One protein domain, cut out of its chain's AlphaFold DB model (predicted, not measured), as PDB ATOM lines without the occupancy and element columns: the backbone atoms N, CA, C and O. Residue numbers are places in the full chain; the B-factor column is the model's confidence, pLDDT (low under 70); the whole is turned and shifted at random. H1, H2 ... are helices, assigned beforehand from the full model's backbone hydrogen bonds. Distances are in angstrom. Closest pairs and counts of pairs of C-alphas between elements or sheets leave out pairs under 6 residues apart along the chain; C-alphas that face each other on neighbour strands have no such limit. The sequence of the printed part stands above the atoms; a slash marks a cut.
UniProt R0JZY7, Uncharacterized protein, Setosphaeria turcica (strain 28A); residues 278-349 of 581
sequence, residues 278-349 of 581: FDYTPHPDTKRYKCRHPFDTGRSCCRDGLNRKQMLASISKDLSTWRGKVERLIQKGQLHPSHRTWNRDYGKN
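AT A GLANCE: This is residues 278 to 349 of the 581 residues of an uncharacterized protein of Setosphaeria turcica (strain 28A) (UniProt R0JZY7). With little regular structure, this domain is one long helix, H2, with a looped head at its first end, made by residues 278 to 307 and holding the short helix H1, while residues 332 to 349 fold back beside its far end. The printed part has 72 residues, with two named helices in the order H1, H2 and no named strand; the class is all helix, though named elements hold only 28 residues. The whole is loose, with a radius of gyration of the C-alphas of 15.8 A, and elongated, spanning 47 by 24 by 17 A.

IN THESE COORDINATES: Find C-alpha 308 at (89.524, 99.100, 73.212); from there H2, residues 308 to 331, runs 34.6 A to C-alpha 331 at (122.530, 95.458, 82.889). Look back to C-alpha 300 at (89.966, 112.577, 79.061) for H1, residues 300 to 303, 5.2 A long.

HOW THE PARTS SIT: H2 and H1 are apart, joined by a tight link of 4 residues. In H2 every O i to N i+4 pair is within hydrogen-bond range; H1 is too short for such a pair, but its one O i to N i+3 pair is within range.

THE WHOLE: The C-alphas farthest apart, of Asp 285 and Gly 333, are 48.2 A apart. The printed part has no cut. Confidence is low, under 70, at residues 347 to 349.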
ATOM      1  N   PHE A 278      91.473  90.936  77.970       87.31
ATOM      2  CA  PHE A 278      90.422  90.187  78.656       87.31
ATOM      3  C   PHE A 278      90.569  90.216  80.179       87.31
ATOM      4  O   PHE A 278      89.580  90.025  80.880       87.31
ATOM      5  N   ASP A 279      91.761  90.543  80.686       86.19
ATOM      6  CA  ASP A 279      91.995  90.744  82.120       86.19
ATOM      7  C   ASP A 279      91.367  92.053  82.627       86.19
ATOM      8  O   ASP A 279      91.379  92.343  83.825       86.19
ATOM      9  N   TYR A 280      90.816  92.864  81.719       87.56
ATOM     10  CA  TYR A 280      90.185  94.131  82.031       87.56
ATOM     11  C   TYR A 280      88.704  94.078  81.715       87.56
ATOM     12  O   TYR A 280      88.281  93.813  80.591       87.56
ATOM     13  N   THR A 281      87.901  94.408  82.716       85.69
ATOM     14  CA  THR A 281      86.455  94.491  82.554       85.69
ATOM     15  C   THR A 281      86.075  95.900  82.095       85.69
ATOM     16  O   THR A 281      86.327  96.864  82.830       85.69
ATOM     17  N   PRO A 282      85.483  96.069  80.897       88.38
ATOM     18  CA  PRO A 282      84.916  97.350  80.503       88.38
ATOM     19  C   PRO A 282      83.692  97.666  81.370       88.38
ATOM     20  O   PRO A 282      82.996  96.765  81.841       88.38
ATOM     21  N   HIS A 283      83.404  98.951  81.565       85.25
ATOM     22  CA  HIS A 283      82.197  99.365  82.271       85.25
ATOM     23  C   HIS A 283      80.951  98.866  81.514       85.25
ATOM     24  O   HIS A 283      80.903  99.004  80.286       85.25
ATOM     25  N   PRO A 284      79.941  98.297  82.199       80.38
ATOM     26  CA  PRO A 284      78.772  97.715  81.538       80.38
ATOM     27  C   PRO A 284      78.017  98.729  80.673       80.38
ATOM     28  O   PRO A 284      77.626  98.374  79.557       80.38
ATOM     29  N   ASP A 285      77.903  99.969  81.161       84.38
ATOM     30  CA  ASP A 285      77.111 101.036  80.536       84.38
ATOM     31  C   ASP A 285      77.839 101.731  79.380       84.38
ATOM     32  O   ASP A 285      77.304 101.840  78.282       84.38
ATOM     33  N   THR A 286      79.084 102.170  79.587       85.94
ATOM     34  CA  THR A 286      79.824 102.950  78.579       85.94
ATOM     35  C   THR A 286      80.630 102.081  77.616       85.94
ATOM     36  O   THR A 286      81.163 102.595  76.636       85.94
ATOM     37  N   LYS A 287      80.776 100.776  77.899       89.06
ATOM     38  CA  LYS A 287      81.671  99.838  77.190       89.06
ATOM     39  C   LYS A 287      83.137 100.293  77.117       89.06
ATOM     40  O   LYS A 287      83.913  99.752  76.328       89.06
ATOM     41  N   ARG A 288      83.541 101.254  77.953       91.69
ATOM     42  CA  ARG A 288      84.909 101.783  78.032       91.69
ATOM     43  C   ARG A 288      85.663 101.193  79.223       91.69
ATOM     44  O   ARG A 288      85.074 100.840  80.243       91.69
ATOM     45  N   TYR A 289      86.974 101.062  79.082       92.75
ATOM     46  CA  TYR A 289      87.892 100.545  80.095       92.75
ATOM     47  C   TYR A 289      88.320 101.666  81.048       92.75
ATOM     48  O   TYR A 289      88.476 102.815  80.638       92.75
ATOM     49  N   LYS A 290      88.542 101.350  82.326       89.12
ATOM     50  CA  LYS A 290      89.059 102.337  83.287       89.12
ATOM     51  C   LYS A 290      90.524 102.677  82.984       89.12
ATOM     52  O   LYS A 290      91.312 101.781  82.682       89.12
ATOM     53  N   CYS A 291      90.889 103.961  83.086       88.62
ATOM     54  CA  CYS A 291      92.290 104.387  83.013       88.62
ATOM     55  C   CYS A 291      93.107 103.738  84.146       88.62
ATOM     56  O   CYS A 291      92.581 103.439  85.215       88.62
ATOM     57  N   ARG A 292      94.412 103.544  83.923       83.81
ATOM     58  CA  ARG A 292      95.336 102.948  84.908       83.81
ATOM     59  C   ARG A 292      96.033 103.976  85.799       83.81
ATOM     60  O   ARG A 292      97.030 103.661  86.447       83.81
ATOM     61  N   HIS A 293      95.557 105.218  85.804       83.38
ATOM     62  CA  HIS A 293      96.114 106.220  86.696       83.38
ATOM     63  C   HIS A 293      95.742 105.869  88.145       83.38
ATOM     64  O   HIS A 293      94.595 105.507  88.402       83.38
ATOM     65  N   PRO A 294      96.691 105.958  89.093       79.88
ATOM     66  CA  PRO A 294      96.422 105.643  90.495       79.88
ATOM     67  C   PRO A 294      95.412 106.613  91.126       79.88
ATOM     68  O   PRO A 294      94.744 106.263  92.093       79.88
ATOM     69  N   PHE A 295      95.289 107.813  90.557       85.75
ATOM     70  CA  PHE A 295      94.345 108.850  90.952       85.75
ATOM     71  C   PHE A 295      93.723 109.461  89.697       85.75
ATOM     72  O   PHE A 295      94.337 109.424  88.625       85.75
ATOM     73  N   ASP A 296      92.526 110.032  89.827       84.75
ATOM     74  CA  ASP A 296      91.936 110.791  88.732       84.75
ATOM     75  C   ASP A 296      92.826 112.001  88.418       84.75
ATOM     76  O   ASP A 296      93.107 112.840  89.271       84.75
ATOM     77  N   THR A 297      93.322 112.041  87.186       85.94
ATOM     78  CA  THR A 297      94.217 113.097  86.699       85.94
ATOM     79  C   THR A 297      93.450 114.233  86.028       85.94
ATOM     80  O   THR A 297      94.067 115.175  85.540       85.94
ATOM     81  N   GLY A 298      92.121 114.124  85.921       88.06
ATOM     82  CA  GLY A 298      91.298 115.048  85.150       88.06
ATOM     83  C   GLY A 298      91.525 114.952  83.639       88.06
ATOM     84  O   GLY A 298      90.964 115.746  82.891       88.06
ATOM     85  N   ARG A 299      92.318 113.995  83.146       87.75
ATOM     86  CA  ARG A 299      92.510 113.760  81.706       87.75
ATOM     87  C   ARG A 299      91.291 113.054  81.107       87.75
ATOM     88  O   ARG A 299      90.603 112.316  81.815       87.75
ATOM     89  N   SER A 300      91.072 113.217  79.801       88.12
ATOM     90  CA  SER A 300      89.966 112.577  79.061       88.12
ATOM     91  C   SER A 300      89.875 111.074  79.336       88.12
ATOM     92  O   SER A 300      88.819 110.556  79.669       88.12
ATOM     93  N   CYS A 301      91.009 110.373  79.353       86.44
ATOM     94  CA  CYS A 301      91.049 108.944  79.670       86.44
ATOM     95  C   CYS A 301      90.468 108.555  81.044       86.44
ATOM     96  O   CYS A 301      89.996 107.429  81.182       86.44
ATOM     97  N   CYS A 302      90.514 109.427  82.056       87.56
ATOM     98  CA  CYS A 302      89.970 109.135  83.386       87.56
ATOM     99  C   CYS A 302      88.538 109.629  83.576       87.56
ATOM    100  O   CYS A 302      87.800 108.995  84.325       87.56
ATOM    101  N   ARG A 303      88.130 110.677  82.850       88.12
ATOM    102  CA  ARG A 303      86.729 111.124  82.815       88.12
ATOM    103  C   ARG A 303      85.863 110.204  81.958       88.12
ATOM    104  O   ARG A 303      84.847 109.699  82.417       88.12
ATOM    105  N   ASP A 304      86.313 109.945  80.737       89.44
ATOM    106  CA  ASP A 304      85.516 109.283  79.702       89.44
ATOM    107  C   ASP A 304      85.831 107.790  79.594       89.44
ATOM    108  O   ASP A 304      85.086 107.034  78.975       89.44
ATOM    109  N   GLY A 305      86.935 107.335  80.191       91.44
ATOM    110  CA  GLY A 305      87.438 105.977  80.024       91.44
ATOM    111  C   GLY A 305      88.138 105.760  78.678       91.44
ATOM    112  O   GLY A 305      88.056 106.557  77.742       91.44
ATOM    113  N   LEU A 306      88.844 104.639  78.580       93.06
ATOM    114  CA  LEU A 306      89.612 104.230  77.410       93.06
ATOM    115  C   LEU A 306      88.759 103.345  76.500       93.06
ATOM    116  O   LEU A 306      88.108 102.406  76.957       93.06
ATOM    117  N   ASN A 307      88.794 103.579  75.193       93.88
ATOM    118  CA  ASN A 307      88.253 102.612  74.239       93.88
ATOM    119  C   ASN A 307      89.180 101.380  74.114       93.88
ATOM    120  O   ASN A 307      90.284 101.340  74.663       93.88
ATOM    121  N   ARG A 308      88.753 100.348  73.374       91.44
ATOM    122  CA  ARG A 308      89.524  99.100  73.212       91.44
ATOM    123  C   ARG A 308      90.936  99.335  72.649       91.44
ATOM    124  O   ARG A 308      91.890  98.743  73.148       91.44
ATOM    125  N   LYS A 309      91.080 100.200  71.636       92.38
ATOM    126  CA  LYS A 309      92.367 100.523  70.982       92.38
ATOM    127  C   LYS A 309      93.305 101.247  71.954       92.38
ATOM    128  O   LYS A 309      94.459 100.854  72.107       92.38
ATOM    129  N   GLN A 310      92.785 102.239  72.672       92.75
ATOM    130  CA  GLN A 310      93.515 102.989  73.694       92.75
ATOM    131  C   GLN A 310      93.929 102.096  74.870       92.75
ATOM    132  O   GLN A 310      95.035 102.238  75.391       92.75
ATOM    133  N   MET A 311      93.092 101.128  75.252       93.31
ATOM    134  CA  MET A 311      93.435 100.169  76.297       93.31
ATOM    135  C   MET A 311      94.574  99.236  75.868       93.31
ATOM    136  O   MET A 311      95.535  99.061  76.615       93.31
ATOM    137  N   LEU A 312      94.535  98.708  74.638       91.56
ATOM    138  CA  LEU A 312      95.647  97.931  74.073       91.56
ATOM    139  C   LEU A 312      96.950  98.744  74.026       91.56
ATOM    140  O   LEU A 312      98.017  98.228  74.360       91.56
ATOM    141  N   ALA A 313      96.870 100.028  73.665       90.62
ATOM    142  CA  ALA A 313      98.022 100.925  73.691       90.62
ATOM    143  C   ALA A 313      98.564 101.123  75.120       90.62
ATOM    144  O   ALA A 313      99.779 101.071  75.326       90.62
ATOM    145  N   SER A 314      97.682 101.272  76.116       91.88
ATOM    146  CA  SER A 314      98.068 101.348  77.531       91.88
ATOM    147  C   SER A 314      98.780 100.075  77.999       91.88
ATOM    148  O   SER A 314      99.840 100.164  78.616       91.88
ATOM    149  N   ILE A 315      98.254  98.893  77.659       91.50
ATOM    150  CA  ILE A 315      98.870  97.592  77.977       91.50
ATOM    151  C   ILE A 315     100.273  97.496  77.360       91.50
ATOM    152  O   ILE A 315     101.246  97.156  78.036       91.50
ATOM    153  N   SER A 316     100.404  97.861  76.081       90.25
ATOM    154  CA  SER A 316     101.686  97.863  75.367       90.25
ATOM    155  C   SER A 316     102.716  98.808  76.006       90.25
ATOM    156  O   SER A 316     103.904  98.469  76.116       90.25
ATOM    157  N   LYS A 317     102.273  99.978  76.485       90.94
ATOM    158  CA  LYS A 317     103.116 100.951  77.197       90.94
ATOM    159  C   LYS A 317     103.615 100.401  78.535       90.94
ATOM    160  O   LYS A 317     104.805 100.541  78.844       90.94
ATOM    161  N   ASP A 318     102.758  99.726  79.291       89.88
ATOM    162  CA  ASP A 318     103.129  99.125  80.576       89.88
ATOM    163  C   ASP A 318     104.096  97.953  80.395       89.88
ATOM    164  O   ASP A 318     105.129  97.901  81.069       89.88
ATOM    165  N   LEU A 319     103.851  97.080  79.414       91.94
ATOM    166  CA  LEU A 319     104.777  96.004  79.047       91.94
ATOM    167  C   LEU A 319     106.142  96.546  78.624       91.94
ATOM    168  O   LEU A 319     107.177  96.043  79.058       91.94
ATOM    169  N   SER A 320     106.165  97.599  77.809       90.56
ATOM    170  CA  SER A 320     107.412  98.246  77.383       90.56
ATOM    171  C   SER A 320     108.178  98.837  78.572       90.56
ATOM    172  O   SER A 320     109.400  98.701  78.664       90.56
ATOM    173  N   THR A 321     107.459  99.441  79.522       90.88
ATOM    174  CA  THR A 321     108.032  99.994  80.756       90.88
ATOM    175  C   THR A 321     108.593  98.893  81.656       90.88
ATOM    176  O   THR A 321     109.705  99.030  82.175       90.88
ATOM    177  N   TRP A 322     107.862  97.787  81.813       94.12
ATOM    178  CA  TRP A 322     108.301  96.610  82.558       94.12
ATOM    179  C   TRP A 322     109.558  95.984  81.937       94.12
ATOM    180  O   TRP A 322     110.565  95.830  82.631       94.12
ATOM    181  N   ARG A 323     109.578  95.762  80.614       93.56
ATOM    182  CA  ARG A 323     110.762  95.269  79.877       93.56
ATOM    183  C   ARG A 323     111.978  96.171  80.089       93.56
ATOM    184  O   ARG A 323     113.070  95.688  80.378       93.56
ATOM    185  N   GLY A 324     111.790  97.491  80.042       91.44
ATOM    186  CA  GLY A 324     112.852  98.458  80.333       91.44
ATOM    187  C   GLY A 324     113.340  98.447  81.792       91.44
ATOM    188  O   GLY A 324     114.492  98.796  82.057       91.44
ATOM    189  N   LYS A 325     112.503  98.062  82.767       92.94
ATOM    190  CA  LYS A 325     112.931  97.839  84.163       92.94
ATOM    191  C   LYS A 325     113.767  96.562  84.279       92.94
ATOM    192  O   LYS A 325     114.866  96.632  84.824       92.94
ATOM    193  N   VAL A 326     113.300  95.447  83.716       92.88
ATOM    194  CA  VAL A 326     114.027  94.164  83.728       92.88
ATOM    195  C   VAL A 326     115.381  94.286  83.028       92.88
ATOM    196  O   VAL A 326     116.397  93.898  83.596       92.88
ATOM    197  N   GLU A 327     115.443  94.917  81.850       93.62
ATOM    198  CA  GLU A 327     116.711  95.144  81.141       93.62
ATOM    199  C   GLU A 327     117.725  95.935  81.972       93.62
ATOM    200  O   GLU A 327     118.915  95.628  81.934       93.62
ATOM    201  N   ARG A 328     117.279  96.934  82.747       91.19
ATOM    202  CA  ARG A 328     118.170  97.693  83.637       91.19
ATOM    203  C   ARG A 328     118.723  96.827  84.764       91.19
ATOM    204  O   ARG A 328     119.891  96.973  85.105       91.19
ATOM    205  N   LEU A 329     117.914  95.935  85.330       92.88
ATOM    206  CA  LEU A 329     118.366  95.009  86.371       92.88
ATOM    207  C   LEU A 329     119.356  93.978  85.814       92.88
ATOM    208  O   LEU A 329     120.364  93.699  86.458       92.88
ATOM    209  N   ILE A 330     119.137  93.495  84.586       91.31
ATOM    210  CA  ILE A 330     120.093  92.630  83.877       91.31
ATOM    211  C   ILE A 330     121.407  93.380  83.613       91.31
ATOM    212  O   ILE A 330     122.483  92.859  83.885       91.31
ATOM    213  N   GLN A 331     121.341  94.628  83.138       88.69
ATOM    214  CA  GLN A 331     122.530  95.458  82.889       88.69
ATOM    215  C   GLN A 331     123.331  95.751  84.164       88.69
ATOM    216  O   GLN A 331     124.555  95.826  84.106       88.69
ATOM    217  N   LYS A 332     122.657  95.894  85.312       91.38
ATOM    218  CA  LYS A 332     123.293  96.049  86.629       91.38
ATOM    219  C   LYS A 332     123.839  94.732  87.202       91.38
ATOM    220  O   LYS A 332     124.428  94.761  88.276       91.38
ATOM    221  N   GLY A 333     123.629  93.598  86.529       90.69
ATOM    222  CA  GLY A 333     124.019  92.270  87.013       90.69
ATOM    223  C   GLY A 333     123.162  91.744  88.169       90.69
ATOM    224  O   GLY A 333     123.562  90.800  88.840       90.69
ATOM    225  N   GLN A 334     121.999  92.354  88.417       92.25
ATOM    226  CA  GLN A 334     121.095  91.986  89.512       92.25
ATOM    227  C   GLN A 334     120.082  90.904  89.108       92.25
ATOM    228  O   GLN A 334     119.576  90.192  89.972       92.25
ATOM    229  N   LEU A 335     119.796  90.777  87.811       93.56
ATOM    230  CA  LEU A 335     118.969  89.715  87.233       93.56
ATOM    231  C   LEU A 335     119.750  88.939  86.172       93.56
ATOM    232  O   LEU A 335     120.554  89.512  85.434       93.56
ATOM    233  N   HIS A 336     119.471  87.642  86.059       93.25
ATOM    234  CA  HIS A 336     120.084  86.788  85.053       93.25
ATOM    235  C   HIS A 336     119.611  87.153  83.624       93.25
ATOM    236  O   HIS A 336     118.428  87.438  83.416       93.25
ATOM    237  N   PRO A 337     120.489  87.102  82.599       90.56
ATOM    238  CA  PRO A 337     120.131  87.470  81.225       90.56
ATOM    239  C   PRO A 337     118.989  86.666  80.588       90.56
ATOM    240  O   PRO A 337     118.355  87.164  79.664       90.56
ATOM    241  N   SER A 338     118.704  85.448  81.061       88.88
ATOM    242  CA  SER A 338     117.603  84.614  80.537       88.88
ATOM    243  C   SER A 338     116.211  85.180  80.809       88.88
ATOM    244  O   SER A 338     115.277  84.818  80.100       88.88
ATOM    245  N   HIS A 339     116.070  86.108  81.763       87.44
ATOM    246  CA  HIS A 339     114.822  86.858  81.963       87.44
ATOM    247  C   HIS A 339     114.459  87.739  80.766       87.44
ATOM    248  O   HIS A 339     113.316  88.172  80.623       87.44
ATOM    249  N   ARG A 340     115.420  88.007  79.875       88.94
ATOM    250  CA  ARG A 340     115.187  88.727  78.629       88.94
ATOM    251  C   ARG A 340     114.661  87.773  77.557       88.94
ATOM    252  O   ARG A 340     115.417  87.241  76.750       88.94
ATOM    253  N   THR A 341     113.343  87.626  77.498       85.81
ATOM    254  CA  THR A 341     112.651  86.812  76.481       85.81
ATOM    255  C   THR A 341     112.331  87.579  75.192       85.81
ATOM    256  O   THR A 341     111.710  87.041  74.277       85.81
ATOM    257  N   TRP A 342     112.752  88.843  75.090       88.06
ATOM    258  CA  TRP A 342     112.473  89.725  73.956       88.06
ATOM    259  C   TRP A 342     113.749  90.221  73.262       88.06
ATOM    260  O   TRP A 342     114.775  90.502  73.886       88.06
ATOM    261  N   ASN A 343     113.652  90.407  71.943       80.75
ATOM    262  CA  ASN A 343     114.797  90.742  71.088       80.75
ATOM    263  C   ASN A 343     115.095  92.249  70.989       80.75
ATOM    264  O   ASN A 343     116.226  92.639  70.709       80.75
ATOM    265  N   ARG A 344     114.101  93.119  71.204       83.94
ATOM    266  CA  ARG A 344     114.259  94.584  71.097       83.94
ATOM    267  C   ARG A 344     114.885  95.163  72.372       83.94
ATOM    268  O   ARG A 344     114.605  94.662  73.447       83.94
ATOM    269  N   ASP A 345     115.726  96.193  72.281       81.88
ATOM    270  CA  ASP A 345     116.212  96.924  73.468       81.88
ATOM    271  C   ASP A 345     115.162  97.965  73.907       81.88
ATOM    272  O   ASP A 345     114.844  98.876  73.138       81.88
ATOM    273  N   TYR A 346     114.662  97.881  75.141       82.00
ATOM    274  CA  TYR A 346     113.716  98.839  75.738       82.00
ATOM    275  C   TYR A 346     114.385  99.838  76.701       82.00
ATOM    276  O   TYR A 346     113.863 100.927  76.942       82.00
ATOM    277  N   GLY A 347     115.578  99.531  77.214       65.56
ATOM    278  CA  GLY A 347     116.310 100.351  78.181       65.56
ATOM    279  C   GLY A 347     116.887 101.655  77.617       65.56
ATOM    280  O   GLY A 347     117.168 102.576  78.382       65.56
ATOM    281  N   LYS A 348     117.042 101.780  76.289       59.53
ATOM    282  CA  LYS A 348     117.582 102.997  75.647       59.53
ATOM    283  C   LYS A 348     116.603 104.175  75.677       59.53
ATOM    284  O   LYS A 348     117.050 105.308  75.835       59.53
ATOM    285  N   ASN A 349     115.295 103.920  75.611       53.75
ATOM    286  CA  ASN A 349     114.282 104.982  75.578       53.75
ATOM    287  C   ASN A 349     114.023 105.618  76.956       53.75
ATOM    288  O   ASN A 349     113.617 106.771  77.024       53.75
TER     289      ASN A 349